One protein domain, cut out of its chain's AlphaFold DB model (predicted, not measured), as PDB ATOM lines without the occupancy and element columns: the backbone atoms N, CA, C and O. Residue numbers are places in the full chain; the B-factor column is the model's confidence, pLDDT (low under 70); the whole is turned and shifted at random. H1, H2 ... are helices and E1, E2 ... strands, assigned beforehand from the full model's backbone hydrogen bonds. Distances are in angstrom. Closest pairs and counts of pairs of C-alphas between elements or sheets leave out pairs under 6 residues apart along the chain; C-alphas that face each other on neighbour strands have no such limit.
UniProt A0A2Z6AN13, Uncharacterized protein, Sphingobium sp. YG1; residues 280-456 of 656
ATOM      1  N   PRO A 280      -1.266 -33.840  27.592       92.06
ATOM      2  CA  PRO A 280      -0.286 -32.782  27.341       92.06
ATOM      3  C   PRO A 280      -0.404 -31.584  28.293       92.06
ATOM      4  O   PRO A 280       0.607 -31.052  28.750       92.06
ATOM      5  N   MET A 281      -1.634 -31.177  28.630       88.38
ATOM      6  CA  MET A 281      -1.869 -30.105  29.602       88.38
ATOM      7  C   MET A 281      -1.542 -30.560  31.021       88.38
ATOM      8  O   MET A 281      -0.903 -29.820  31.768       88.38
ATOM      9  N   PHE A 282      -1.925 -31.789  31.382       89.81
ATOM     10  CA  PHE A 282      -1.554 -32.379  32.668       89.81
ATOM     11  C   PHE A 282      -0.029 -32.393  32.851       89.81
ATOM     12  O   PHE A 282       0.472 -31.913  33.864       89.81
ATOM     13  N   ALA A 283       0.711 -32.872  31.848       89.25
ATOM     14  CA  ALA A 283       2.169 -32.940  31.854       89.25
ATOM     15  C   ALA A 283       2.804 -31.557  32.049       89.25
ATOM     16  O   ALA A 283       3.668 -31.386  32.912       89.25
ATOM     17  N   ARG A 284       2.302 -30.545  31.324       85.25
ATOM     18  CA  ARG A 284       2.728 -29.149  31.484       85.25
ATOM     19  C   ARG A 284       2.548 -28.665  32.923       85.25
ATOM     20  O   ARG A 284       3.499 -28.152  33.507       85.25
ATOM     21  N   PHE A 285       1.356 -28.819  33.503       81.31
ATOM     22  CA  PHE A 285       1.091 -28.353  34.869       81.31
ATOM     23  C   PHE A 285       1.858 -29.146  35.933       81.31
ATOM     24  O   PHE A 285       2.253 -28.581  36.954       81.31
ATOM     25  N   ALA A 286       2.114 -30.429  35.682       78.88
ATOM     26  CA  ALA A 286       2.919 -31.284  36.545       78.88
ATOM     27  C   ALA A 286       4.432 -31.002  36.441       78.88
ATOM     28  O   ALA A 286       5.200 -31.497  37.272       78.88
ATOM     29  N   GLY A 287       4.872 -30.225  35.441       77.12
ATOM     30  CA  GLY A 287       6.290 -30.019  35.142       77.12
ATOM     31  C   GLY A 287       6.993 -31.324  34.763       77.12
ATOM     32  O   GLY A 287       8.125 -31.552  35.182       77.12
ATOM     33  N   ALA A 288       6.294 -32.204  34.043       84.31
ATOM     34  CA  ALA A 288       6.766 -33.523  33.646       84.31
ATOM     35  C   ALA A 288       6.697 -33.692  32.126       84.31
ATOM     36  O   ALA A 288       5.913 -33.034  31.439       84.31
ATOM     37  N   SER A 289       7.493 -34.619  31.599       88.75
ATOM     38  CA  SER A 289       7.326 -35.069  30.224       88.75
ATOM     39  C   SER A 289       6.027 -35.861  30.077       88.75
ATOM     40  O   SER A 289       5.633 -36.632  30.950       88.75
ATOM     41  N   ILE A 290       5.385 -35.725  28.920       92.00
ATOM     42  CA  ILE A 290       4.199 -36.498  28.518       92.00
ATOM     43  C   ILE A 290       4.455 -38.010  28.586       92.00
ATOM     44  O   ILE A 290       3.554 -38.786  28.894       92.00
ATOM     45  N   PHE A 291       5.700 -38.415  28.330       95.25
ATOM     46  CA  PHE A 291       6.121 -39.806  28.313       95.25
ATOM     47  C   PHE A 291       6.242 -40.337  29.743       95.25
ATOM     48  O   PHE A 291       5.806 -41.451  30.010       95.25
ATOM     49  N   ASP A 292       6.712 -39.512  30.686       91.44
ATOM     50  CA  ASP A 292       6.723 -39.856  32.113       91.44
ATOM     51  C   ASP A 292       5.310 -39.923  32.696       91.44
ATOM     52  O   ASP A 292       5.017 -40.794  33.516       91.44
ATOM     53  N   VAL A 293       4.405 -39.043  32.247       92.00
ATOM     54  CA  VAL A 293       2.984 -39.135  32.616       92.00
ATOM     55  C   VAL A 293       2.389 -40.448  32.118       92.00
ATOM     56  O   VAL A 293       1.669 -41.101  32.870       92.00
ATOM     57  N   TRP A 294       2.720 -40.872  30.894       95.19
ATOM     58  CA  TRP A 294       2.294 -42.173  30.383       95.19
ATOM     59  C   TRP A 294       2.836 -43.329  31.227       95.19
ATOM     60  O   TRP A 294       2.047 -44.180  31.634       95.19
ATOM     61  N   GLU A 295       4.140 -43.346  31.543       92.44
ATOM     62  CA  GLU A 295       4.727 -44.391  32.399       92.44
ATOM     63  C   GLU A 295       3.980 -44.464  33.735       92.44
ATOM     64  O   GLU A 295       3.510 -45.534  34.121       92.44
ATOM     65  N   ASN A 296       3.763 -43.318  34.385       90.25
ATOM     66  CA  ASN A 296       3.032 -43.247  35.645       90.25
ATOM     67  C   ASN A 296       1.589 -43.770  35.499       90.25
ATOM     68  O   ASN A 296       1.157 -44.665  36.232       90.25
ATOM     69  N   PHE A 297       0.833 -43.272  34.517       92.69
ATOM     70  CA  PHE A 297      -0.579 -43.626  34.336       92.69
ATOM     71  C   PHE A 297      -0.777 -45.075  33.877       92.69
ATOM     72  O   PHE A 297      -1.833 -45.651  34.129       92.69
ATOM     73  N   SER A 298       0.240 -45.689  33.273       92.75
ATOM     74  CA  SER A 298       0.187 -47.084  32.833       92.75
ATOM     75  C   SER A 298       0.264 -48.103  33.979       92.75
ATOM     76  O   SER A 298      -0.092 -49.266  33.799       92.75
ATOM     77  N   HIS A 299       0.679 -47.694  35.184       88.25
ATOM     78  CA  HIS A 299       0.791 -48.606  36.323       88.25
ATOM     79  C   HIS A 299      -0.577 -49.008  36.911       88.25
ATOM     80  O   HIS A 299      -1.414 -48.141  37.140       88.25
ATOM     81  N   PRO A 300      -0.808 -50.281  37.302       76.50
ATOM     82  CA  PRO A 300      -2.122 -50.769  37.755       76.50
ATOM     83  C   PRO A 300      -2.770 -50.025  38.937       76.50
ATOM     84  O   PRO A 300      -3.983 -50.094  39.120       76.50
ATOM     85  N   LYS A 301      -1.974 -49.338  39.770       77.50
ATOM     86  CA  LYS A 301      -2.447 -48.598  40.955       77.50
ATOM     87  C   LYS A 301      -2.544 -47.083  40.745       77.50
ATOM     88  O   LYS A 301      -2.850 -46.374  41.698       77.50
ATOM     89  N   SER A 302      -2.278 -46.586  39.538       84.44
ATOM     90  CA  SER A 302      -2.314 -45.156  39.234       84.44
ATOM     91  C   SER A 302      -3.654 -44.723  38.629       84.44
ATOM     92  O   SER A 302      -4.631 -45.484  38.560       84.44
ATOM     93  N   LEU A 303      -3.708 -43.464  38.192       84.75
ATOM     94  CA  LEU A 303      -4.887 -42.856  37.590       84.75
ATOM     95  C   LEU A 303      -5.422 -43.591  36.371       84.75
ATOM     96  O   LEU A 303      -6.622 -43.485  36.158       84.75
ATOM     97  N   GLY A 304      -4.606 -44.352  35.635       89.69
ATOM     98  CA  GLY A 304      -4.988 -45.024  34.391       89.69
ATOM     99  C   GLY A 304      -5.143 -44.081  33.200       89.69
ATOM    100  O   GLY A 304      -5.340 -42.878  33.352       89.69
ATOM    101  N   LEU A 305      -5.093 -44.647  31.998       92.75
ATOM    102  CA  LEU A 305      -5.183 -43.898  30.746       92.75
ATOM    103  C   LEU A 305      -6.632 -43.853  30.249       92.75
ATOM    104  O   LEU A 305      -7.277 -44.885  30.038       92.75
ATOM    105  N   LYS A 306      -7.166 -42.646  30.058       91.81
ATOM    106  CA  LYS A 306      -8.517 -42.433  29.525       91.81
ATOM    107  C   LYS A 306      -8.453 -42.290  28.002       91.81
ATOM    108  O   LYS A 306      -8.319 -41.186  27.491       91.81
ATOM    109  N   ALA A 307      -8.587 -43.412  27.296       93.19
ATOM    110  CA  ALA A 307      -8.642 -43.439  25.832       93.19
ATOM    111  C   ALA A 307     -10.052 -43.558  25.257       93.19
ATOM    112  O   ALA A 307     -10.191 -43.375  24.059       93.19
ATOM    113  N   ALA A 308     -11.075 -43.872  26.057       90.31
ATOM    114  CA  ALA A 308     -12.487 -43.940  25.667       90.31
ATOM    115  C   ALA A 308     -13.384 -43.836  26.912       90.31
ATOM    116  O   ALA A 308     -12.936 -44.155  28.018       90.31
ATOM    117  N   LEU A 309     -14.639 -43.415  26.732       86.06
ATOM    118  CA  LEU A 309     -15.652 -43.395  27.797       86.06
ATOM    119  C   LEU A 309     -16.471 -44.688  27.859       86.06
ATOM    120  O   LEU A 309     -17.039 -45.000  28.900       86.06
ATOM    121  N   GLY A 310     -16.514 -45.445  26.760       84.31
ATOM    122  CA  GLY A 310     -17.287 -46.687  26.679       84.31
ATOM    123  C   GLY A 310     -18.675 -46.543  26.062       84.31
ATOM    124  O   GLY A 310     -19.472 -47.479  26.122       84.31
ATOM    125  N   GLU A 311     -18.962 -45.397  25.447       85.44
ATOM    126  CA  GLU A 311     -20.259 -45.092  24.845       85.44
ATOM    127  C   GLU A 311     -20.332 -45.553  23.383       85.44
ATOM    128  O   GLU A 311     -19.470 -45.228  22.568       85.44
ATOM    129  N   GLU A 312     -21.392 -46.262  22.984       85.88
ATOM    130  CA  GLU A 312     -21.478 -46.828  21.622       85.88
ATOM    131  C   GLU A 312     -21.469 -45.748  20.525       85.88
ATOM    132  O   GLU A 312     -20.900 -45.955  19.452       85.88
ATOM    133  N   ALA A 313     -22.037 -44.569  20.798       88.75
ATOM    134  CA  ALA A 313     -21.983 -43.432  19.878       88.75
ATOM    135  C   ALA A 313     -20.538 -42.951  19.632       88.75
ATOM    136  O   ALA A 313     -20.176 -42.626  18.499       88.75
ATOM    137  N   GLU A 314     -19.698 -42.965  20.674       91.06
ATOM    138  CA  GLU A 314     -18.274 -42.631  20.586       91.06
ATOM    139  C   GLU A 314     -17.542 -43.632  19.683       91.06
ATOM    140  O   GLU A 314     -16.840 -43.242  18.746       91.06
ATOM    141  N   PHE A 315     -17.754 -44.932  19.912       92.38
ATOM    142  CA  PHE A 315     -17.151 -46.000  19.114       92.38
ATOM    143  C   PHE A 315     -17.634 -45.986  17.658       92.38
ATOM    144  O   PHE A 315     -16.836 -46.199  16.742       92.38
ATOM    145  N   ALA A 316     -18.915 -45.705  17.410       92.94
ATOM    146  CA  ALA A 316     -19.452 -45.571  16.059       92.94
ATOM    147  C   ALA A 316     -18.788 -44.419  15.292       92.94
ATOM    148  O   ALA A 316     -18.356 -44.620  14.152       92.94
ATOM    149  N   SER A 317     -18.642 -43.256  15.933       93.69
ATOM    150  CA  SER A 317     -17.945 -42.099  15.365       93.69
ATOM    151  C   SER A 317     -16.472 -42.409  15.076       93.69
ATOM    152  O   SER A 317     -15.999 -42.213  13.952       93.69
ATOM    153  N   GLY A 318     -15.763 -43.012  16.038       95.44
ATOM    154  CA  GLY A 318     -14.368 -43.418  15.865       95.44
ATOM    155  C   GLY A 318     -14.176 -44.409  14.711       95.44
ATOM    156  O   GLY A 318     -13.278 -44.242  13.888       95.44
ATOM    157  N   ARG A 319     -15.060 -45.411  14.574       95.31
ATOM    158  CA  ARG A 319     -15.015 -46.385  13.464       95.31
ATOM    159  C   ARG A 319     -15.281 -45.734  12.110       95.31
ATOM    160  O   ARG A 319     -14.692 -46.156  11.112       95.31
ATOM    161  N   ALA A 320     -16.165 -44.740  12.048       94.50
ATOM    162  CA  ALA A 320     -16.403 -43.986  10.821       94.50
ATOM    163  C   ALA A 320     -15.138 -43.216  10.407       94.50
ATOM    164  O   ALA A 320     -14.708 -43.329   9.257       94.50
ATOM    165  N   CYS A 321     -14.490 -42.537  11.360       94.50
ATOM    166  CA  CYS A 321     -13.243 -41.802  11.137       94.50
ATOM    167  C   CYS A 321     -12.091 -42.730  10.721       94.50
ATOM    168  O   CYS A 321     -11.466 -42.513   9.685       94.50
ATOM    169  N   ALA A 322     -11.862 -43.826  11.453       93.75
ATOM    170  CA  ALA A 322     -10.820 -44.810  11.140       93.75
ATOM    171  C   ALA A 322     -11.006 -45.468   9.760       93.75
ATOM    172  O   ALA A 322     -10.045 -45.866   9.095       93.75
ATOM    173  N   GLY A 323     -12.255 -45.589   9.301       89.06
ATOM    174  CA  GLY A 323     -12.584 -46.161   8.000       89.06
ATOM    175  C   GLY A 323     -12.103 -45.333   6.806       89.06
ATOM    176  O   GLY A 323     -11.997 -45.888   5.713       89.06
ATOM    177  N   ASN A 324     -11.778 -44.049   6.994       84.38
ATOM    178  CA  ASN A 324     -11.522 -43.115   5.902       84.38
ATOM    179  C   ASN A 324     -10.134 -42.458   6.013       84.38
ATOM    180  O   ASN A 324      -9.850 -41.737   6.961       84.38
ATOM    181  N   GLY A 325      -9.279 -42.666   5.009       89.94
ATOM    182  CA  GLY A 325      -8.023 -41.921   4.888       89.94
ATOM    183  C   GLY A 325      -6.880 -42.378   5.803       89.94
ATOM    184  O   GLY A 325      -6.859 -43.520   6.267       89.94
ATOM    185  N   VAL A 326      -5.894 -41.503   6.004       96.88
ATOM    186  CA  VAL A 326      -4.658 -41.772   6.765       96.88
ATOM    187  C   VAL A 326      -4.769 -41.209   8.178       96.88
ATOM    188  O   VAL A 326      -5.192 -40.071   8.362       96.88
ATOM    189  N   MET A 327      -4.381 -41.997   9.174       98.00
ATOM    190  CA  MET A 327      -4.380 -41.579  10.570       98.00
ATOM    191  C   MET A 327      -3.068 -40.873  10.908       98.00
ATOM    192  O   MET A 327      -2.003 -41.475  10.789       98.00
ATOM    193  N   VAL A 328      -3.150 -39.615  11.328       98.44
ATOM    194  CA  VAL A 328      -2.021 -38.858  11.877       98.44
ATOM    195  C   VAL A 328      -1.902 -39.214  13.352       98.44
ATOM    196  O   VAL A 328      -2.829 -38.961  14.117       98.44
ATOM    197  N   VAL A 329      -0.799 -39.847  13.735       98.44
ATOM    198  CA  VAL A 329      -0.585 -40.372  15.085       98.44
ATOM    199  C   VAL A 329       0.190 -39.359  15.919       98.44
ATOM    200  O   VAL A 329       1.237 -38.862  15.498       98.44
ATOM    201  N   ASP A 330      -0.324 -39.071  17.109       97.44
ATOM    202  CA  ASP A 330       0.317 -38.168  18.059       97.44
ATOM    203  C   ASP A 330       1.520 -38.840  18.771       97.44
ATOM    204  O   ASP A 330       1.599 -40.074  18.839       97.44
ATOM    205  N   PRO A 331       2.474 -38.067  19.329       97.12
ATOM    206  CA  PRO A 331       3.680 -38.628  19.942       97.12
ATOM    207  C   PRO A 331       3.403 -39.551  21.135       97.12
ATOM    208  O   PRO A 331       4.143 -40.518  21.321       97.12
ATOM    209  N   LEU A 332       2.348 -39.295  21.922       96.81
ATOM    210  CA  LEU A 332       2.007 -40.129  23.076       96.81
ATOM    211  C   LEU A 332       1.621 -41.541  22.627       96.81
ATOM    212  O   LEU A 332       2.114 -42.514  23.191       96.81
ATOM    213  N   SER A 333       0.783 -41.657  21.593       97.81
ATOM    214  CA  SER A 333       0.330 -42.960  21.094       97.81
ATOM    215  C   SER A 333       1.468 -43.751  20.454       97.81
ATOM    216  O   SER A 333       1.585 -44.947  20.706       97.81
ATOM    217  N   VAL A 334       2.365 -43.101  19.698       98.12
ATOM    218  CA  VAL A 334       3.557 -43.780  19.150       98.12
ATOM    219  C   VAL A 334       4.447 -44.322  20.271       98.12
ATOM    220  O   VAL A 334       4.882 -45.475  20.218       98.12
ATOM    221  N   TYR A 335       4.680 -43.520  21.314       98.12
ATOM    222  CA  TYR A 335       5.428 -43.964  22.487       98.12
ATOM    223  C   TYR A 335       4.738 -45.145  23.181       98.12
ATOM    224  O   TYR A 335       5.361 -46.187  23.393       98.12
ATOM    225  N   ALA A 336       3.433 -45.032  23.439       97.75
ATOM    226  CA  ALA A 336       2.627 -46.077  24.058       97.75
ATOM    227  C   ALA A 336       2.685 -47.394  23.270       97.75
ATOM    228  O   ALA A 336       2.847 -48.459  23.857       97.75
ATOM    229  N   TRP A 337       2.618 -47.342  21.937       98.06
ATOM    230  CA  TRP A 337       2.736 -48.521  21.074       98.06
ATOM    231  C   TRP A 337       4.075 -49.226  21.210       98.06
ATOM    232  O   TRP A 337       4.111 -50.456  21.253       98.06
ATOM    233  N   SER A 338       5.164 -48.463  21.289       97.69
ATOM    234  CA  SER A 338       6.494 -49.025  21.511       97.69
ATOM    235  C   SER A 338       6.576 -49.699  22.882       97.69
ATOM    236  O   SER A 338       6.970 -50.862  22.985       97.69
ATOM    237  N   ARG A 339       6.093 -49.023  23.932       96.81
ATOM    238  CA  ARG A 339       6.095 -49.543  25.308       96.81
ATOM    239  C   ARG A 339       5.215 -50.778  25.493       96.81
ATOM    240  O   ARG A 339       5.594 -51.675  26.238       96.81
ATOM    241  N   MET A 340       4.094 -50.844  24.780       97.00
ATOM    242  CA  MET A 340       3.170 -51.980  24.743       97.00
ATOM    243  C   MET A 340       3.610 -53.109  23.792       97.00
ATOM    244  O   MET A 340       2.922 -54.122  23.689       97.00
ATOM    245  N   GLY A 341       4.720 -52.954  23.059       96.75
ATOM    246  CA  GLY A 341       5.192 -53.964  22.105       96.75
ATOM    247  C   GLY A 341       4.303 -54.130  20.864       96.75
ATOM    248  O   GLY A 341       4.355 -55.164  20.200       96.75
ATOM    249  N   LEU A 342       3.492 -53.125  20.518       97.00
ATOM    250  CA  LEU A 342       2.538 -53.176  19.401       97.00
ATOM    251  C   LEU A 342       3.151 -52.833  18.037       97.00
ATOM    252  O   LEU A 342       2.483 -52.987  17.012       97.00
ATOM    253  N   GLY A 343       4.417 -52.404  17.999       94.62
ATOM    254  CA  GLY A 343       5.135 -52.037  16.771       94.62
ATOM    255  C   GLY A 343       4.994 -53.061  15.630       94.62
ATOM    256  O   GLY A 343       4.568 -52.675  14.538       94.62
ATOM    257  N   PRO A 344       5.252 -54.368  15.851       94.75
ATOM    258  CA  PRO A 344       5.104 -55.388  14.811       94.75
ATOM    259  C   PRO A 344       3.681 -55.489  14.242       94.75
ATOM    260  O   PRO A 344       3.516 -55.583  13.025       94.75
ATOM    261  N   ILE A 345       2.649 -55.415  15.089       95.69
ATOM    262  CA  ILE A 345       1.241 -55.482  14.665       95.69
ATOM    263  C   ILE A 345       0.882 -54.243  13.842       95.69
ATOM    264  O   ILE A 345       0.330 -54.350  12.746       95.69
ATOM    265  N   LEU A 346       1.234 -53.059  14.342       94.81
ATOM    266  CA  LEU A 346       0.879 -51.788  13.713       94.81
ATOM    267  C   LEU A 346       1.672 -51.523  12.430       94.81
ATOM    268  O   LEU A 346       1.156 -50.877  11.517       94.81
ATOM    269  N   SER A 347       2.864 -52.108  12.286       92.38
ATOM    270  CA  SER A 347       3.639 -52.056  11.040       92.38
ATOM    271  C   SER A 347       2.883 -52.640   9.835       92.38
ATOM    272  O   SER A 347       3.057 -52.168   8.708       92.38
ATOM    273  N   LYS A 348       1.971 -53.601  10.060       95.00
ATOM    274  CA  LYS A 348       1.089 -54.171   9.020       95.00
ATOM    275  C   LYS A 348       0.043 -53.178   8.512       95.00
ATOM    276  O   LYS A 348      -0.551 -53.392   7.458       95.00
ATOM    277  N   LEU A 349      -0.183 -52.100   9.261       95.50
ATOM    278  CA  LEU A 349      -1.147 -51.040   8.971       95.50
ATOM    279  C   LEU A 349      -0.465 -49.720   8.576       95.50
ATOM    280  O   LEU A 349      -1.141 -48.696   8.486       95.50
ATOM    281  N   LYS A 350       0.855 -49.721   8.328       94.69
ATOM    282  CA  LYS A 350       1.646 -48.506   8.054       94.69
ATOM    283  C   LYS A 350       1.164 -47.683   6.856       94.69
ATOM    284  O   LYS A 350       1.408 -46.489   6.799       94.69
ATOM    285  N   ASP A 351       0.463 -48.301   5.907       94.19
ATOM    286  CA  ASP A 351      -0.143 -47.629   4.750       94.19
ATOM    287  C   ASP A 351      -1.326 -46.721   5.132       94.19
ATOM    288  O   ASP A 351      -1.785 -45.910   4.331       94.19
ATOM    289  N   ARG A 352      -1.833 -46.865   6.359       96.50
ATOM    290  CA  ARG A 352      -2.938 -46.091   6.929       96.50
ATOM    291  C   ARG A 352      -2.496 -45.205   8.092       96.50
ATOM    292  O   ARG A 352      -3.358 -44.583   8.705       96.50
ATOM    293  N   LEU A 353      -1.198 -45.136   8.379       98.06
ATOM    294  CA  LEU A 353      -0.615 -44.369   9.478       98.06
ATOM    295  C   LEU A 353       0.364 -43.328   8.928       98.06
ATOM    296  O   LEU A 353       1.029 -43.560   7.922       98.06
ATOM    297  N   ALA A 354       0.457 -42.193   9.603       98.25
ATOM    298  CA  ALA A 354       1.457 -41.166   9.364       98.25
ATOM    299  C   ALA A 354       1.752 -40.409  10.660       98.25
ATOM    300  O   ALA A 354       0.952 -40.425  11.593       98.25
ATOM    301  N   VAL A 355       2.877 -39.708  10.699       98.44
ATOM    302  CA  VAL A 355       3.243 -38.781  11.777       98.44
ATOM    303  C   VAL A 355       3.602 -37.420  11.188       98.44
ATOM    304  O   VAL A 355       3.781 -37.280   9.977       98.44
ATOM    305  N   VAL A 356       3.712 -36.405  12.035       98.19
ATOM    306  CA  VAL A 356       4.320 -35.120  11.670       98.19
ATOM    307  C   VAL A 356       5.788 -35.098  12.084       98.19
ATOM    308  O   VAL A 356       6.203 -35.850  12.965       98.19
ATOM    309  N   GLN A 357       6.593 -34.233  11.464       97.56
ATOM    310  CA  GLN A 357       8.020 -34.138  11.789       97.56
ATOM    311  C   GLN A 357       8.258 -33.811  13.270       97.56
ATOM    312  O   GLN A 357       9.158 -34.373  13.887       97.56
ATOM    313  N   SER A 358       7.434 -32.948  13.859       96.88
ATOM    314  CA  SER A 358       7.546 -32.581  15.269       96.88
ATOM    315  C   SER A 358       7.307 -33.762  16.217       96.88
ATOM    316  O   SER A 358       7.926 -33.783  17.272       96.88
ATOM    317  N   THR A 359       6.538 -34.793  15.836       97.88
ATOM    318  CA  THR A 359       6.437 -36.058  16.598       97.88
ATOM    319  C   THR A 359       7.789 -36.769  16.687       97.88
ATOM    320  O   THR A 359       8.188 -37.215  17.764       97.88
ATOM    321  N   ILE A 360       8.518 -36.847  15.567       98.00
ATOM    322  CA  ILE A 360       9.874 -37.416  15.526       98.00
ATOM    323  C   ILE A 360      10.820 -36.546  16.358       98.00
ATOM    324  O   ILE A 360      11.598 -37.074  17.149       98.00
ATOM    325  N   ASP A 361      10.720 -35.221  16.235       95.75
ATOM    326  CA  ASP A 361      11.547 -34.286  17.002       95.75
ATOM    327  C   ASP A 361      11.307 -34.425  18.520       95.75
ATOM    328  O   ASP A 361      12.272 -34.443  19.283       95.75
ATOM    329  N   SER A 362      10.055 -34.597  18.975       95.94
ATOM    330  CA  SER A 362       9.730 -34.831  20.392       95.94
ATOM    331  C   SER A 362      10.354 -36.121  20.926       95.94
ATOM    332  O   SER A 362      10.896 -36.133  22.030       95.94
ATOM    333  N   LEU A 363      10.286 -37.212  20.159       97.38
ATOM    334  CA  LEU A 363      10.858 -38.504  20.555       97.38
ATOM    335  C   LEU A 363      12.389 -38.492  20.490       97.38
ATOM    336  O   LEU A 363      13.045 -39.086  21.342       97.38
ATOM    337  N   ARG A 364      12.977 -37.769  19.533       94.81
ATOM    338  CA  ARG A 364      14.426 -37.545  19.482       94.81
ATOM    339  C   ARG A 364      14.887 -36.745  20.694       94.81
ATOM    340  O   ARG A 364      15.865 -37.132  21.324       94.81
ATOM    341  N   HIS A 365      14.153 -35.696  21.062       92.06
ATOM    342  CA  HIS A 365      14.434 -34.931  22.273       92.06
ATOM    343  C   HIS A 365      14.364 -35.803  23.533       92.06
ATOM    344  O   HIS A 365      15.248 -35.703  24.377       92.06
ATOM    345  N   LEU A 366      13.388 -36.716  23.627       93.88
ATOM    346  CA  LEU A 366      13.332 -37.696  24.714       93.88
ATOM    347  C   LEU A 366      14.601 -38.566  24.762       93.88
ATOM    348  O   LEU A 366      15.162 -38.755  25.836       93.88
ATOM    349  N   VAL A 367      15.076 -39.088  23.626       93.75
ATOM    350  CA  VAL A 367      16.333 -39.863  23.584       93.75
ATOM    351  C   VAL A 367      17.507 -39.015  24.076       93.75
ATOM    352  O   VAL A 367      18.263 -39.465  24.937       93.75
ATOM    353  N   GLU A 368      17.629 -37.783  23.577       87.19
ATOM    354  CA  GLU A 368      18.688 -36.848  23.970       87.19
ATOM    355  C   GLU A 368      18.666 -36.547  25.475       87.19
ATOM    356  O   GLU A 368      19.713 -36.556  26.121       87.19
ATOM    357  N   GLU A 369      17.483 -36.319  26.045       85.44
ATOM    358  CA  GLU A 369      17.287 -36.074  27.475       85.44
ATOM    359  C   GLU A 369      17.748 -37.275  28.318       85.44
ATOM    360  O   GLU A 369      18.517 -37.115  29.270       85.44
ATOM    361  N   ARG A 370      17.333 -38.497  27.953       87.81
ATOM    362  CA  ARG A 370      17.705 -39.719  28.691       87.81
ATOM    363  C   ARG A 370      19.197 -40.020  28.589       87.81
ATOM    364  O   ARG A 370      19.806 -40.392  29.589       87.81
ATOM    365  N   GLU A 371      19.799 -39.836  27.415       85.62
ATOM    366  CA  GLU A 371      21.242 -40.013  27.223       85.62
ATOM    367  C   GLU A 371      22.055 -38.943  27.962       85.62
ATOM    368  O   GLU A 371      23.078 -39.259  28.567       85.62
ATOM    369  N   GLY A 372      21.602 -37.686  27.962       74.75
ATOM    370  CA  GLY A 372      22.263 -36.587  28.672       74.75
ATOM    371  C   GLY A 372      22.256 -36.749  30.195       74.75
ATOM    372  O   GLY A 372      23.178 -36.288  30.874       74.75
ATOM    373  N   ASN A 373      21.247 -37.433  30.734       70.06
ATOM    374  CA  ASN A 373      21.134 -37.739  32.159       70.06
ATOM    375  C   ASN A 373      21.855 -39.038  32.565       70.06
ATOM    376  O   ASN A 373      22.028 -39.298  33.756       70.06
ATOM    377  N   HIS A 374      22.318 -39.841  31.604       71.25
ATOM    378  CA  HIS A 374      23.023 -41.088  31.879       71.25
ATOM    379  C   HIS A 374      24.355 -40.841  32.609       71.25
ATOM    380  O   HIS A 374      25.127 -39.952  32.252       71.25
ATOM    381  N   GLY A 375      24.629 -41.613  33.667       62.53
ATOM    382  CA  GLY A 375      25.839 -41.466  34.487       62.53
ATOM    383  C   GLY A 375      25.859 -40.237  35.414       62.53
ATOM    384  O   GLY A 375      26.838 -40.028  36.139       62.53
ATOM    385  N   ARG A 376      24.795 -39.418  35.434       65.81
ATOM    386  CA  ARG A 376      24.595 -38.378  36.453       65.81
ATOM    387  C   ARG A 376      23.905 -38.994  37.670       65.81
ATOM    388  O   ARG A 376      22.898 -39.679  37.530       65.81
ATOM    389  N   LYS A 377      24.422 -38.719  38.873       59.69
ATOM    390  CA  LYS A 377      23.692 -39.016  40.112       59.69
ATOM    391  C   LYS A 377      22.476 -38.098  40.156       59.69
ATOM    392  O   LYS A 377      22.626 -36.896  40.356       59.69
ATOM    393  N   SER A 378      21.306 -38.662  39.899       62.22
ATOM    394  CA  SER A 378      20.031 -37.959  39.895       62.22
ATOM    395  C   SER A 378      19.012 -38.811  40.635       62.22
ATOM    396  O   SER A 378      19.026 -40.040  40.530       62.22
ATOM    397  N   GLY A 379      18.151 -38.158  41.402       63.12
ATOM    398  CA  GLY A 379      17.095 -38.822  42.140       63.12
ATOM    399  C   GLY A 379      15.909 -37.898  42.352       63.12
ATOM    400  O   GLY A 379      16.053 -36.675  42.372       63.12
ATOM    401  N   THR A 380      14.731 -38.491  42.490       69.69
ATOM    402  CA  THR A 380      13.497 -37.747  42.734       69.69
ATOM    403  C   THR A 380      13.242 -37.699  44.229       69.69
ATOM    404  O   THR A 380      13.040 -38.736  44.856       69.69
ATOM    405  N   PHE A 381      13.254 -36.494  44.801       73.50
ATOM    406  CA  PHE A 381      12.812 -36.273  46.173       73.50
ATOM    407  C   PHE A 381      11.302 -36.017  46.193       73.50
ATOM    408  O   PHE A 381      10.814 -35.116  45.504       73.50
ATOM    409  N   GLY A 382      10.560 -36.804  46.965       79.62
ATOM    410  CA  GLY A 382       9.103 -36.760  46.991       79.62
ATOM    411  C   GLY A 382       8.507 -37.022  48.370       79.62
ATOM    412  O   GLY A 382       9.198 -37.384  49.322       79.62
ATOM    413  N   TYR A 383       7.196 -36.817  48.464       77.88
ATOM    414  CA  TYR A 383       6.391 -37.089  49.650       77.88
ATOM    415  C   TYR A 383       5.138 -37.862  49.236       77.88
ATOM    416  O   TYR A 383       4.406 -37.419  48.353       77.88
ATOM    417  N   ASP A 384       4.895 -39.020  49.851       75.12
ATOM    418  CA  ASP A 384       3.770 -39.909  49.508       75.12
ATOM    419  C   ASP A 384       2.508 -39.671  50.366       75.12
ATOM    420  O   ASP A 384       1.508 -40.378  50.238       75.12
ATOM    421  N   GLY A 385       2.536 -38.657  51.240       73.00
ATOM    422  CA  GLY A 385       1.482 -38.383  52.221       73.00
ATOM    423  C   GLY A 385       1.765 -38.941  53.617       73.00
ATOM    424  O   GLY A 385       1.078 -38.562  54.563       73.00
ATOM    425  N   VAL A 386       2.769 -39.808  53.767       79.06
ATOM    426  CA  VAL A 386       3.175 -40.393  55.054       79.06
ATOM    427  C   VAL A 386       4.675 -40.225  55.288       79.06
ATOM    428  O   VAL A 386       5.088 -39.920  56.406       79.06
ATOM    429  N   ARG A 387       5.505 -40.402  54.258       83.62
ATOM    430  CA  ARG A 387       6.968 -40.383  54.342       83.62
ATOM    431  C   ARG A 387       7.576 -39.598  53.186       83.62
ATOM    432  O   ARG A 387       7.041 -39.552  52.079       83.62
ATOM    433  N   TYR A 388       8.729 -38.995  53.461       79.88
ATOM    434  CA  TYR A 388       9.608 -38.486  52.416       79.88
ATOM    435  C   TYR A 388      10.435 -39.630  51.846       79.88
ATOM    436  O   TYR A 388      10.860 -40.521  52.586       79.88
ATOM    437  N   TYR A 389      10.681 -39.587  50.545       77.62
ATOM    438  CA  TYR A 389      11.525 -40.548  49.856       77.62
ATOM    439  C   TYR A 389      12.466 -39.832  48.892       77.62
ATOM    440  O   TYR A 389      12.150 -38.766  48.365       77.62
ATOM    441  N   LEU A 390      13.627 -40.439  48.669       78.19
ATOM    442  CA  LEU A 390      14.537 -40.095  47.589       78.19
ATOM    443  C   LEU A 390      14.713 -41.354  46.747       78.19
ATOM    444  O   LEU A 390      15.235 -42.354  47.236       78.19
ATOM    445  N   GLU A 391      14.237 -41.318  45.512       76.69
ATOM    446  CA  GLU A 391      14.399 -42.424  44.574       76.69
ATOM    447  C   GLU A 391      15.583 -42.131  43.657       76.69
ATOM    448  O   GLU A 391      15.521 -41.211  42.845       76.69
ATOM    449  N   GLU A 392      16.674 -42.882  43.808       77.69
ATOM    450  CA  GLU A 392      17.840 -42.773  42.931       77.69
ATOM    451  C   GLU A 392      17.607 -43.524  41.616       77.69
ATOM    452  O   GLU A 392      17.161 -44.674  41.604       77.69
ATOM    453  N   LEU A 393      17.962 -42.894  40.494       77.81
ATOM    454  CA  LEU A 393      17.924 -43.557  39.197       77.81
ATOM    455  C   LEU A 393      19.143 -44.478  39.051       77.81
ATOM    456  O   LEU A 393      20.277 -44.012  38.921       77.81
ATOM    457  N   THR A 394      18.912 -45.791  39.050       83.06
ATOM    458  CA  THR A 394      19.980 -46.779  38.842       83.06
ATOM    459  C   THR A 394      20.490 -46.764  37.397       83.06
ATOM    460  O   THR A 394      19.771 -46.403  36.464       83.06
ATOM    461  N   GLU A 395      21.734 -47.201  37.185       84.06
ATOM    462  CA  GLU A 395      22.345 -47.261  35.848       84.06
ATOM    463  C   GLU A 395      21.583 -48.205  34.902       84.06
ATOM    464  O   GLU A 395      21.341 -47.871  33.741       84.06
ATOM    465  N   GLU A 396      21.108 -49.340  35.421       86.31
ATOM    466  CA  GLU A 396      20.262 -50.280  34.679       86.31
ATOM    467  C   GLU A 396      18.913 -49.664  34.283       86.31
ATOM    468  O   GLU A 396      18.445 -49.858  33.157       86.31
ATOM    469  N   ALA A 397      18.283 -48.905  35.188       84.31
ATOM    470  CA  ALA A 397      17.036 -48.207  34.896       84.31
ATOM    471  C   ALA A 397      17.249 -47.123  33.832       84.31
ATOM    472  O   ALA A 397      16.460 -47.033  32.890       84.31
ATOM    473  N   ALA A 398      18.344 -46.362  33.918       86.19
ATOM    474  CA  ALA A 398      18.705 -45.365  32.916       86.19
ATOM    475  C   ALA A 398      18.947 -46.002  31.534       86.19
ATOM    476  O   ALA A 398      18.380 -45.548  30.539       86.19
ATOM    477  N   ALA A 399      19.722 -47.090  31.462       90.06
ATOM    478  CA  ALA A 399      19.973 -47.810  30.211       90.06
ATOM    479  C   ALA A 399      18.672 -48.341  29.582       90.06
ATOM    480  O   ALA A 399      18.465 -48.235  28.369       90.06
ATOM    481  N   ARG A 400      17.755 -48.856  30.411       90.88
ATOM    482  CA  ARG A 400      16.437 -49.317  29.968       90.88
ATOM    483  C   ARG A 400      15.583 -48.175  29.411       90.88
ATOM    484  O   ARG A 400      14.991 -48.347  28.349       90.88
ATOM    485  N   GLN A 401      15.543 -47.024  30.083       90.38
ATOM    486  CA  GLN A 401      14.800 -45.848  29.612       90.38
ATOM    487  C   GLN A 401      15.337 -45.332  28.268       90.38
ATOM    488  O   GLN A 401      14.552 -44.996  27.383       90.38
ATOM    489  N   ILE A 402      16.661 -45.336  28.070       93.38
ATOM    490  CA  ILE A 402      17.280 -44.967  26.785       93.38
ATOM    491  C   ILE A 402      16.853 -45.937  25.680       93.38
ATOM    492  O   ILE A 402      16.452 -45.503  24.601       93.38
ATOM    493  N   ALA A 403      16.909 -47.249  25.937       95.56
ATOM    494  CA  ALA A 403      16.502 -48.257  24.959       95.56
ATOM    495  C   ALA A 403      15.020 -48.120  24.570       95.56
ATOM    496  O   ALA A 403      14.674 -48.212  23.394       95.56
ATOM    497  N   GLN A 404      14.151 -47.842  25.545       94.56
ATOM    498  CA  GLN A 404      12.721 -47.613  25.319       94.56
ATOM    499  C   GLN A 404      12.462 -46.349  24.487       94.56
ATOM    500  O   GLN A 404      11.693 -46.397  23.528       94.56
ATOM    501  N   ALA A 405      13.138 -45.241  24.802       96.31
ATOM    502  CA  ALA A 405      13.036 -44.005  24.029       96.31
ATOM    503  C   ALA A 405      13.499 -44.203  22.575       96.31
ATOM    504  O   ALA A 405      12.825 -43.755  21.646       96.31
ATOM    505  N   LYS A 406      14.604 -44.934  22.361       97.69
ATOM    506  CA  LYS A 406      15.113 -45.267  21.020       97.69
ATOM    507  C   LYS A 406      14.125 -46.114  20.226       97.69
ATOM    508  O   LYS A 406      13.825 -45.769  19.089       97.69
ATOM    509  N   ALA A 407      13.549 -47.147  20.837       97.44
ATOM    510  CA  ALA A 407      12.549 -47.983  20.178       97.44
ATOM    511  C   ALA A 407      11.292 -47.190  19.771       97.44
ATOM    512  O   ALA A 407      10.665 -47.487  18.755       97.44
ATOM    513  N   ALA A 408      10.887 -46.185  20.555       97.75
ATOM    514  CA  ALA A 408       9.776 -45.305  20.194       97.75
ATOM    515  C   ALA A 408      10.135 -44.366  19.032       97.75
ATOM    516  O   ALA A 408       9.331 -44.198  18.114       97.75
ATOM    517  N   LEU A 409      11.346 -43.797  19.039       97.88
ATOM    518  CA  LEU A 409      11.855 -42.983  17.935       97.88
ATOM    519  C   LEU A 409      11.934 -43.787  16.628       97.88
ATOM    520  O   LEU A 409      11.415 -43.335  15.612       97.88
ATOM    521  N   GLU A 410      12.500 -44.994  16.665       97.44
ATOM    522  CA  GLU A 410      12.599 -45.887  15.502       97.44
ATOM    523  C   GLU A 410      11.218 -46.225  14.922       97.44
ATOM    524  O   GLU A 410      11.025 -46.222  13.704       97.44
ATOM    525  N   LEU A 411      10.224 -46.468  15.788       97.69
ATOM    526  CA  LEU A 411       8.846 -46.697  15.357       97.69
ATOM    527  C   LEU A 411       8.260 -45.467  14.649       97.69
ATOM    528  O   LEU A 411       7.593 -45.623  13.626       97.69
ATOM    529  N   ALA A 412       8.511 -44.260  15.163       97.56
ATOM    530  CA  ALA A 412       8.052 -43.019  14.543       97.56
ATOM    531  C   ALA A 412       8.719 -42.771  13.181       97.56
ATOM    532  O   ALA A 412       8.037 -42.434  12.216       97.56
ATOM    533  N   GLU A 413      10.037 -42.973  13.087       96.50
ATOM    534  CA  GLU A 413      10.819 -42.787  11.858       96.50
ATOM    535  C   GLU A 413      10.429 -43.777  10.748       96.50
ATOM    536  O   GLU A 413      10.572 -43.474   9.561       96.50
ATOM    537  N   ALA A 414       9.898 -44.948  11.112       96.44
ATOM    538  CA  ALA A 414       9.387 -45.930  10.161       96.44
ATOM    539  C   ALA A 414       8.035 -45.538   9.528       96.44
ATOM    540  O   ALA A 414       7.619 -46.158   8.539       96.44
ATOM    541  N   LEU A 415       7.332 -44.544  10.083       97.19
ATOM    542  CA  LEU A 415       6.042 -44.078   9.580       97.19
ATOM    543  C   LEU A 415       6.208 -42.951   8.544       97.19
ATOM    544  O   LEU A 415       7.113 -42.123   8.651       97.19
ATOM    545  N   PRO A 416       5.321 -42.872   7.532       96.44
ATOM    546  CA  PRO A 416       5.297 -41.741   6.611       96.44
ATOM    547  C   PRO A 416       5.129 -40.406   7.346       96.44
ATOM    548  O   PRO A 416       4.237 -40.261   8.182       96.44
ATOM    549  N   VAL A 417       5.938 -39.409   6.982       96.69
ATOM    550  CA  VAL A 417       5.788 -38.038   7.485       96.69
ATOM    551  C   VAL A 417       4.842 -37.256   6.577       96.69
ATOM    552  O   VAL A 417       5.030 -37.225   5.358       96.69
ATOM    553  N   VAL A 418       3.837 -36.610   7.164       96.75
ATOM    554  CA  VAL A 418       2.922 -35.693   6.469       96.75
ATOM    555  C   VAL A 418       3.136 -34.250   6.928       96.75
ATOM    556  O   VAL A 418       3.508 -34.028   8.080       96.75
ATOM    557  N   PRO A 419       2.895 -33.255   6.052       95.56
ATOM    558  CA  PRO A 419       3.025 -31.859   6.432       95.56
ATOM    559  C   PRO A 419       1.903 -31.420   7.377       95.56
ATOM    560  O   PRO A 419       0.741 -31.806   7.196       95.56
ATOM    561  N   ALA A 420       2.264 -30.563   8.330       94.62
ATOM    562  CA  ALA A 420       1.344 -29.832   9.192       94.62
ATOM    563  C   ALA A 420       0.807 -28.598   8.451       94.62
ATOM    564  O   ALA A 420       1.226 -27.467   8.682       94.62
ATOM    565  N   GLU A 421      -0.109 -28.835   7.512       91.31
ATOM    566  CA  GLU A 421      -0.765 -27.796   6.716       91.31
ATOM    567  C   GLU A 421      -2.271 -28.054   6.642       91.31
ATOM    568  O   GLU A 421      -2.710 -29.195   6.480       91.31
ATOM    569  N   THR A 422      -3.059 -26.984   6.727       89.50
ATOM    570  CA  THR A 422      -4.510 -27.028   6.547       89.50
ATOM    571  C   THR A 422      -5.020 -25.702   5.992       89.50
ATOM    572  O   THR A 422      -4.488 -24.644   6.324       89.50
ATOM    573  N   ASP A 423      -6.070 -25.773   5.176       88.31
ATOM    574  CA  ASP A 423      -6.846 -24.602   4.743       88.31
ATOM    575  C   ASP A 423      -8.006 -24.301   5.714       88.31
ATOM    576  O   ASP A 423      -8.714 -23.306   5.564       88.31
ATOM    577  N   GLN A 424      -8.238 -25.175   6.702       89.06
ATOM    578  CA  GLN A 424      -9.293 -24.996   7.694       89.06
ATOM    579  C   GLN A 424      -8.865 -24.006   8.778       89.06
ATOM    580  O   GLN A 424      -7.756 -24.073   9.307       89.06
ATOM    581  N   GLN A 425      -9.772 -23.110   9.156       88.62
ATOM    582  CA  GLN A 425      -9.526 -22.189  10.257       88.62
ATOM    583  C   GLN A 425      -9.654 -22.919  11.598       88.62
ATOM    584  O   GLN A 425     -10.712 -23.457  11.920       88.62
ATOM    585  N   VAL A 426      -8.588 -22.893  12.396       90.88
ATOM    586  CA  VAL A 426      -8.607 -23.425  13.762       90.88
ATOM    587  C   VAL A 426      -9.260 -22.402  14.697       90.88
ATOM    588  O   VAL A 426      -8.891 -21.224  14.649       90.88
ATOM    589  N   PRO A 427     -10.213 -22.806  15.560       92.50
ATOM    590  CA  PRO A 427     -10.776 -21.914  16.567       92.50
ATOM    591  C   PRO A 427      -9.695 -21.340  17.489       92.50
ATOM    592  O   PRO A 427      -8.844 -22.081  17.982       92.50
ATOM    593  N   GLN A 428      -9.770 -20.038  17.789       90.25
ATOM    594  CA  GLN A 428      -8.763 -19.355  18.612       90.25
ATOM    595  C   GLN A 428      -8.585 -20.016  19.987       90.25
ATOM    596  O   GLN A 428      -7.463 -20.214  20.428       90.25
ATOM    597  N   SER A 429      -9.677 -20.462  20.615       87.12
ATOM    598  CA  SER A 429      -9.630 -21.163  21.904       87.12
ATOM    599  C   SER A 429      -8.816 -22.460  21.867       87.12
ATOM    600  O   SER A 429      -8.212 -22.832  22.868       87.12
ATOM    601  N   VAL A 430      -8.806 -23.163  20.729       89.19
ATOM    602  CA  VAL A 430      -7.979 -24.364  20.543       89.19
ATOM    603  C   VAL A 430      -6.529 -23.966  20.290       89.19
ATOM    604  O   VAL A 430      -5.630 -24.559  20.878       89.19
ATOM    605  N   ALA A 431      -6.294 -22.947  19.459       88.00
ATOM    606  CA  ALA A 431      -4.949 -22.440  19.201       88.00
ATOM    607  C   ALA A 431      -4.260 -21.976  20.498       88.00
ATOM    608  O   ALA A 431      -3.142 -22.405  20.773       88.00
ATOM    609  N   ASP A 432      -4.953 -21.197  21.331       85.25
ATOM    610  CA  ASP A 432      -4.447 -20.704  22.617       85.25
ATOM    611  C   ASP A 432      -4.141 -21.856  23.588       85.25
ATOM    612  O   ASP A 432      -3.121 -21.841  24.273       85.25
ATOM    613  N   MET A 433      -4.988 -22.893  23.614       84.19
ATOM    614  CA  MET A 433      -4.767 -24.077  24.450       84.19
ATOM    615  C   MET A 433      -3.500 -24.847  24.049       84.19
ATOM    616  O   MET A 433      -2.809 -25.387  24.914       84.19
ATOM    617  N   LEU A 434      -3.201 -24.920  22.749       87.19
ATOM    618  CA  LEU A 434      -2.063 -25.676  22.221       87.19
ATOM    619  C   LEU A 434      -0.767 -24.855  22.126       87.19
ATOM    620  O   LEU A 434       0.299 -25.457  22.019       87.19
ATOM    621  N   ALA A 435      -0.839 -23.520  22.176       82.38
ATOM    622  CA  ALA A 435       0.289 -22.613  21.929       82.38
ATOM    623  C   ALA A 435       1.504 -22.865  22.837       82.38
ATOM    624  O   ALA A 435       2.646 -22.750  22.400       82.38
ATOM    625  N   ASP A 436       1.249 -23.243  24.087       79.38
ATOM    626  CA  ASP A 436       2.277 -23.479  25.103       79.38
ATOM    627  C   ASP A 436       2.643 -24.965  25.271       79.38
ATOM    628  O   ASP A 436       3.377 -25.337  26.192       79.38
ATOM    629  N   LEU A 437       2.069 -25.845  24.450       86.88
ATOM    630  CA  LEU A 437       2.348 -27.277  24.492       86.88
ATOM    631  C   LEU A 437       3.477 -27.633  23.525       86.88
ATOM    632  O   LEU A 437       3.930 -26.822  22.719       86.88
ATOM    633  N   ASN A 438       3.939 -28.884  23.591       89.31
ATOM    634  CA  ASN A 438       4.893 -29.386  22.608       89.31
ATOM    635  C   ASN A 438       4.315 -29.218  21.180       89.31
ATOM    636  O   ASN A 438       3.180 -29.654  20.948       89.31
ATOM    637  N   PRO A 439       5.075 -28.650  20.219       91.94
ATOM    638  CA  PRO A 439       4.597 -28.403  18.857       91.94
ATOM    639  C   PRO A 439       3.989 -29.623  18.160       91.94
ATOM    640  O   PRO A 439       3.073 -29.470  17.358       91.94
ATOM    641  N   ALA A 440       4.424 -30.839  18.508       94.62
ATOM    642  CA  ALA A 440       3.895 -32.074  17.935       94.62
ATOM    643  C   ALA A 440       2.371 -32.223  18.065       94.62
ATOM    644  O   ALA A 440       1.744 -32.821  17.193       94.62
ATOM    645  N   TYR A 441       1.758 -31.667  19.112       92.75
ATOM    646  CA  TYR A 441       0.307 -31.736  19.310       92.75
ATOM    647  C   TYR A 441      -0.454 -30.799  18.387       92.75
ATOM    648  O   TYR A 441      -1.415 -31.212  17.736       92.75
ATOM    649  N   HIS A 442       0.010 -29.553  18.313       93.44
ATOM    650  CA  HIS A 442      -0.498 -28.578  17.364       93.44
ATOM    651  C   HIS A 442      -0.352 -29.113  15.938       93.44
ATOM    652  O   HIS A 442      -1.333 -29.214  15.208       93.44
ATOM    653  N   ASP A 443       0.843 -29.559  15.567       95.88
ATOM    654  CA  ASP A 443       1.135 -30.002  14.210       95.88
ATOM    655  C   ASP A 443       0.356 -31.261  13.827       95.88
ATOM    656  O   ASP A 443      -0.150 -31.345  12.707       95.88
ATOM    657  N   SER A 444       0.193 -32.216  14.751       97.31
ATOM    658  CA  SER A 444      -0.629 -33.410  14.517       97.31
ATOM    659  C   SER A 444      -2.094 -33.044  14.281       97.31
ATOM    660  O   SER A 444      -2.725 -33.605  13.384       97.31
ATOM    661  N   LEU A 445      -2.632 -32.079  15.039       96.31
ATOM    662  CA  LEU A 445      -3.982 -31.561  14.822       96.31
ATOM    663  C   LEU A 445      -4.099 -30.883  13.452       96.31
ATOM    664  O   LEU A 445      -4.986 -31.234  12.677       96.31
ATOM    665  N   ILE A 446      -3.194 -29.952  13.132       96.06
ATOM    666  CA  ILE A 446      -3.183 -29.252  11.843       96.06
ATOM    667  C   ILE A 446      -3.124 -30.251  10.686       96.06
ATOM    668  O   ILE A 446      -3.936 -30.184   9.764       96.06
ATOM    669  N   ALA A 447      -2.212 -31.221  10.752       96.81
ATOM    670  CA  ALA A 447      -2.082 -32.250   9.732       96.81
ATOM    671  C   ALA A 447      -3.345 -33.115   9.602       96.81
ATOM    672  O   ALA A 447      -3.652 -33.550   8.490       96.81
ATOM    673  N   ALA A 448      -4.067 -33.367  10.699       96.81
ATOM    674  CA  ALA A 448      -5.299 -34.154  10.719       96.81
ATOM    675  C   ALA A 448      -6.523 -33.418  10.146       96.81
ATOM    676  O   ALA A 448      -7.454 -34.081   9.691       96.81
ATOM    677  N   LEU A 449      -6.524 -32.080  10.135       95.94
ATOM    678  CA  LEU A 449      -7.595 -31.266   9.536       95.94
ATOM    679  C   LEU A 449      -7.593 -31.320   7.999       95.94
ATOM    680  O   LEU A 449      -8.597 -31.001   7.359       95.94
ATOM    681  N   ALA A 450      -6.483 -31.736   7.384       93.12
ATOM    682  CA  ALA A 450      -6.424 -31.889   5.939       93.12
ATOM    683  C   ALA A 450      -7.366 -33.014   5.439       93.12
ATOM    684  O   ALA A 450      -7.588 -34.015   6.131       93.12
ATOM    685  N   PRO A 451      -7.913 -32.908   4.212       90.56
ATOM    686  CA  PRO A 451      -8.850 -33.896   3.679       90.56
ATOM    687  C   PRO A 451      -8.305 -35.332   3.689       90.56
ATOM    688  O   PRO A 451      -7.139 -35.574   3.380       90.56
ATOM    689  N   LYS A 452      -9.187 -36.304   3.967       92.25
ATOM    690  CA  LYS A 452      -8.853 -37.742   4.067       92.25
ATOM    691  C   LYS A 452      -7.768 -38.039   5.111       92.25
ATOM    692  O   LYS A 452      -6.970 -38.965   4.934       92.25
ATOM    693  N   ARG A 453      -7.751 -37.273   6.199       95.81
ATOM    694  CA  ARG A 453      -6.969 -37.570   7.394       95.81
ATOM    695  C   ARG A 453      -7.847 -37.515   8.640       95.81
ATOM    696  O   ARG A 453      -8.958 -36.982   8.617       95.81
ATOM    697  N   ALA A 454      -7.357 -38.145   9.698       97.19
ATOM    698  CA  ALA A 454      -7.936 -38.089  11.031       97.19
ATOM    699  C   ALA A 454      -6.814 -38.173  12.068       97.19
ATOM    700  O   ALA A 454      -5.778 -38.780  11.800       97.19
ATOM    701  N   LEU A 455      -7.025 -37.595  13.246       98.31
ATOM    702  CA  LEU A 455      -6.108 -37.726  14.371       98.31
ATOM    703  C   LEU A 455      -6.332 -39.082  15.048       98.31
ATOM    704  O   LEU A 455      -7.461 -39.413  15.419       98.31
ATOM    705  N   LEU A 456      -5.265 -39.851  15.240       98.31
ATOM    706  CA  LEU A 456      -5.258 -41.013  16.118       98.31
ATOM    707  C   LEU A 456      -4.519 -40.641  17.394       98.31
ATOM    708  O   LEU A 456      -3.314 -40.400  17.365       98.31
TER     709      LEU A 456
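What this domain is: This is residues 280 to 456 of the 656 residues of an uncharacterized protein of Sphingobium sp. YG1 (UniProt A0A2Z6AN13). Two long helices, H6 and H7, lie side by side and run opposite ways, joined at one end through the strand hairpin E2 E3, whose tip, residues 383 to 388, sticks out. Toward their other end H4 packs steeply across both, while H9 packs on the start of H6 and on a small sheet of E1 and E4, with H8 folded back on H9. The printed part has 177 residues, mostly helix, in the order H1 H2 H3 E1 H4 H5 H6 E2 E3 H7 H8 H9 E4; E1 and E4 are parallel, E2 and E3 antiparallel. It is compact, with a radius of gyration of the C-alphas of 17.7 A, yet elongated, spanning 51 by 33 by 30 A.

How they stand to each other: Start at H1, residues 280 to 286, which touches H2, residues 290 to 298, only at the corner, and only just, with 3 pairs of C-alphas within 8 A; the closest are Ala 283 and Ile 290, 5.3 A. H2 touches H4, residues 331 to 339, at a steep tilt of 48 degrees; C-alphas 291 and 332 are closest, 6.7 A. H4 touches H6, residues 357 to 373, closest at C-alphas 331 and 359, 5.0 A, and H7, residues 395 to 413, at C-alphas 335 and 408, 5.1 A. H6 and H7 touch at a shallow tilt of 15 degrees, opposite ways; C-alphas 363 and 409 are closest, 5.3 A. Between them, find the hairpin of E2, residues 379 to 383, and E3, residues 388 to 392, with N 380 and O 391 2.9 A apart, within hydrogen-bond range. H9, residues 439 to 449, touches residues 357 to 362 of H6, closest at C-alphas 440 and 358, 4.5 A, and forms a helical hairpin with H8, residues 428 to 435. E1, residues 326 to 329, and E4, residues 453 to 456, are parallel, with N 328 and O 454 2.8 A apart; C-alphas 448 of H9 and 454 are 4.7 A apart. H3, residues 312 to 322, comes closest to E4 at C-alphas 321 and 454, 6.5 A. H5, residues 343 to 347, is close to H4 but not clearly touching, at 6.1 A between C-alphas 343 and 337. In each helix every O i to N i+4 pair is within hydrogen-bond range.

Where its parts are: Find C-alpha 280 at (-0.286, -32.782, 27.341), where H1 begins. H3 runs 15.1 A, H6 24.5 A, H9 15.6 A; H7, 27.0 A, starts at C-alpha 395, (22.345, -47.261, 35.848). E4 ends at C-alpha 456, (-5.258, -41.013, 16.118).

The domain as a whole: The farthest C-alphas, Arg 387 and Asp 423, are 53.9 A apart. The printed part has no cut; the links H2 to H3 and H7 to H8 are long. Residues 375 to 380 are under pLDDT 70.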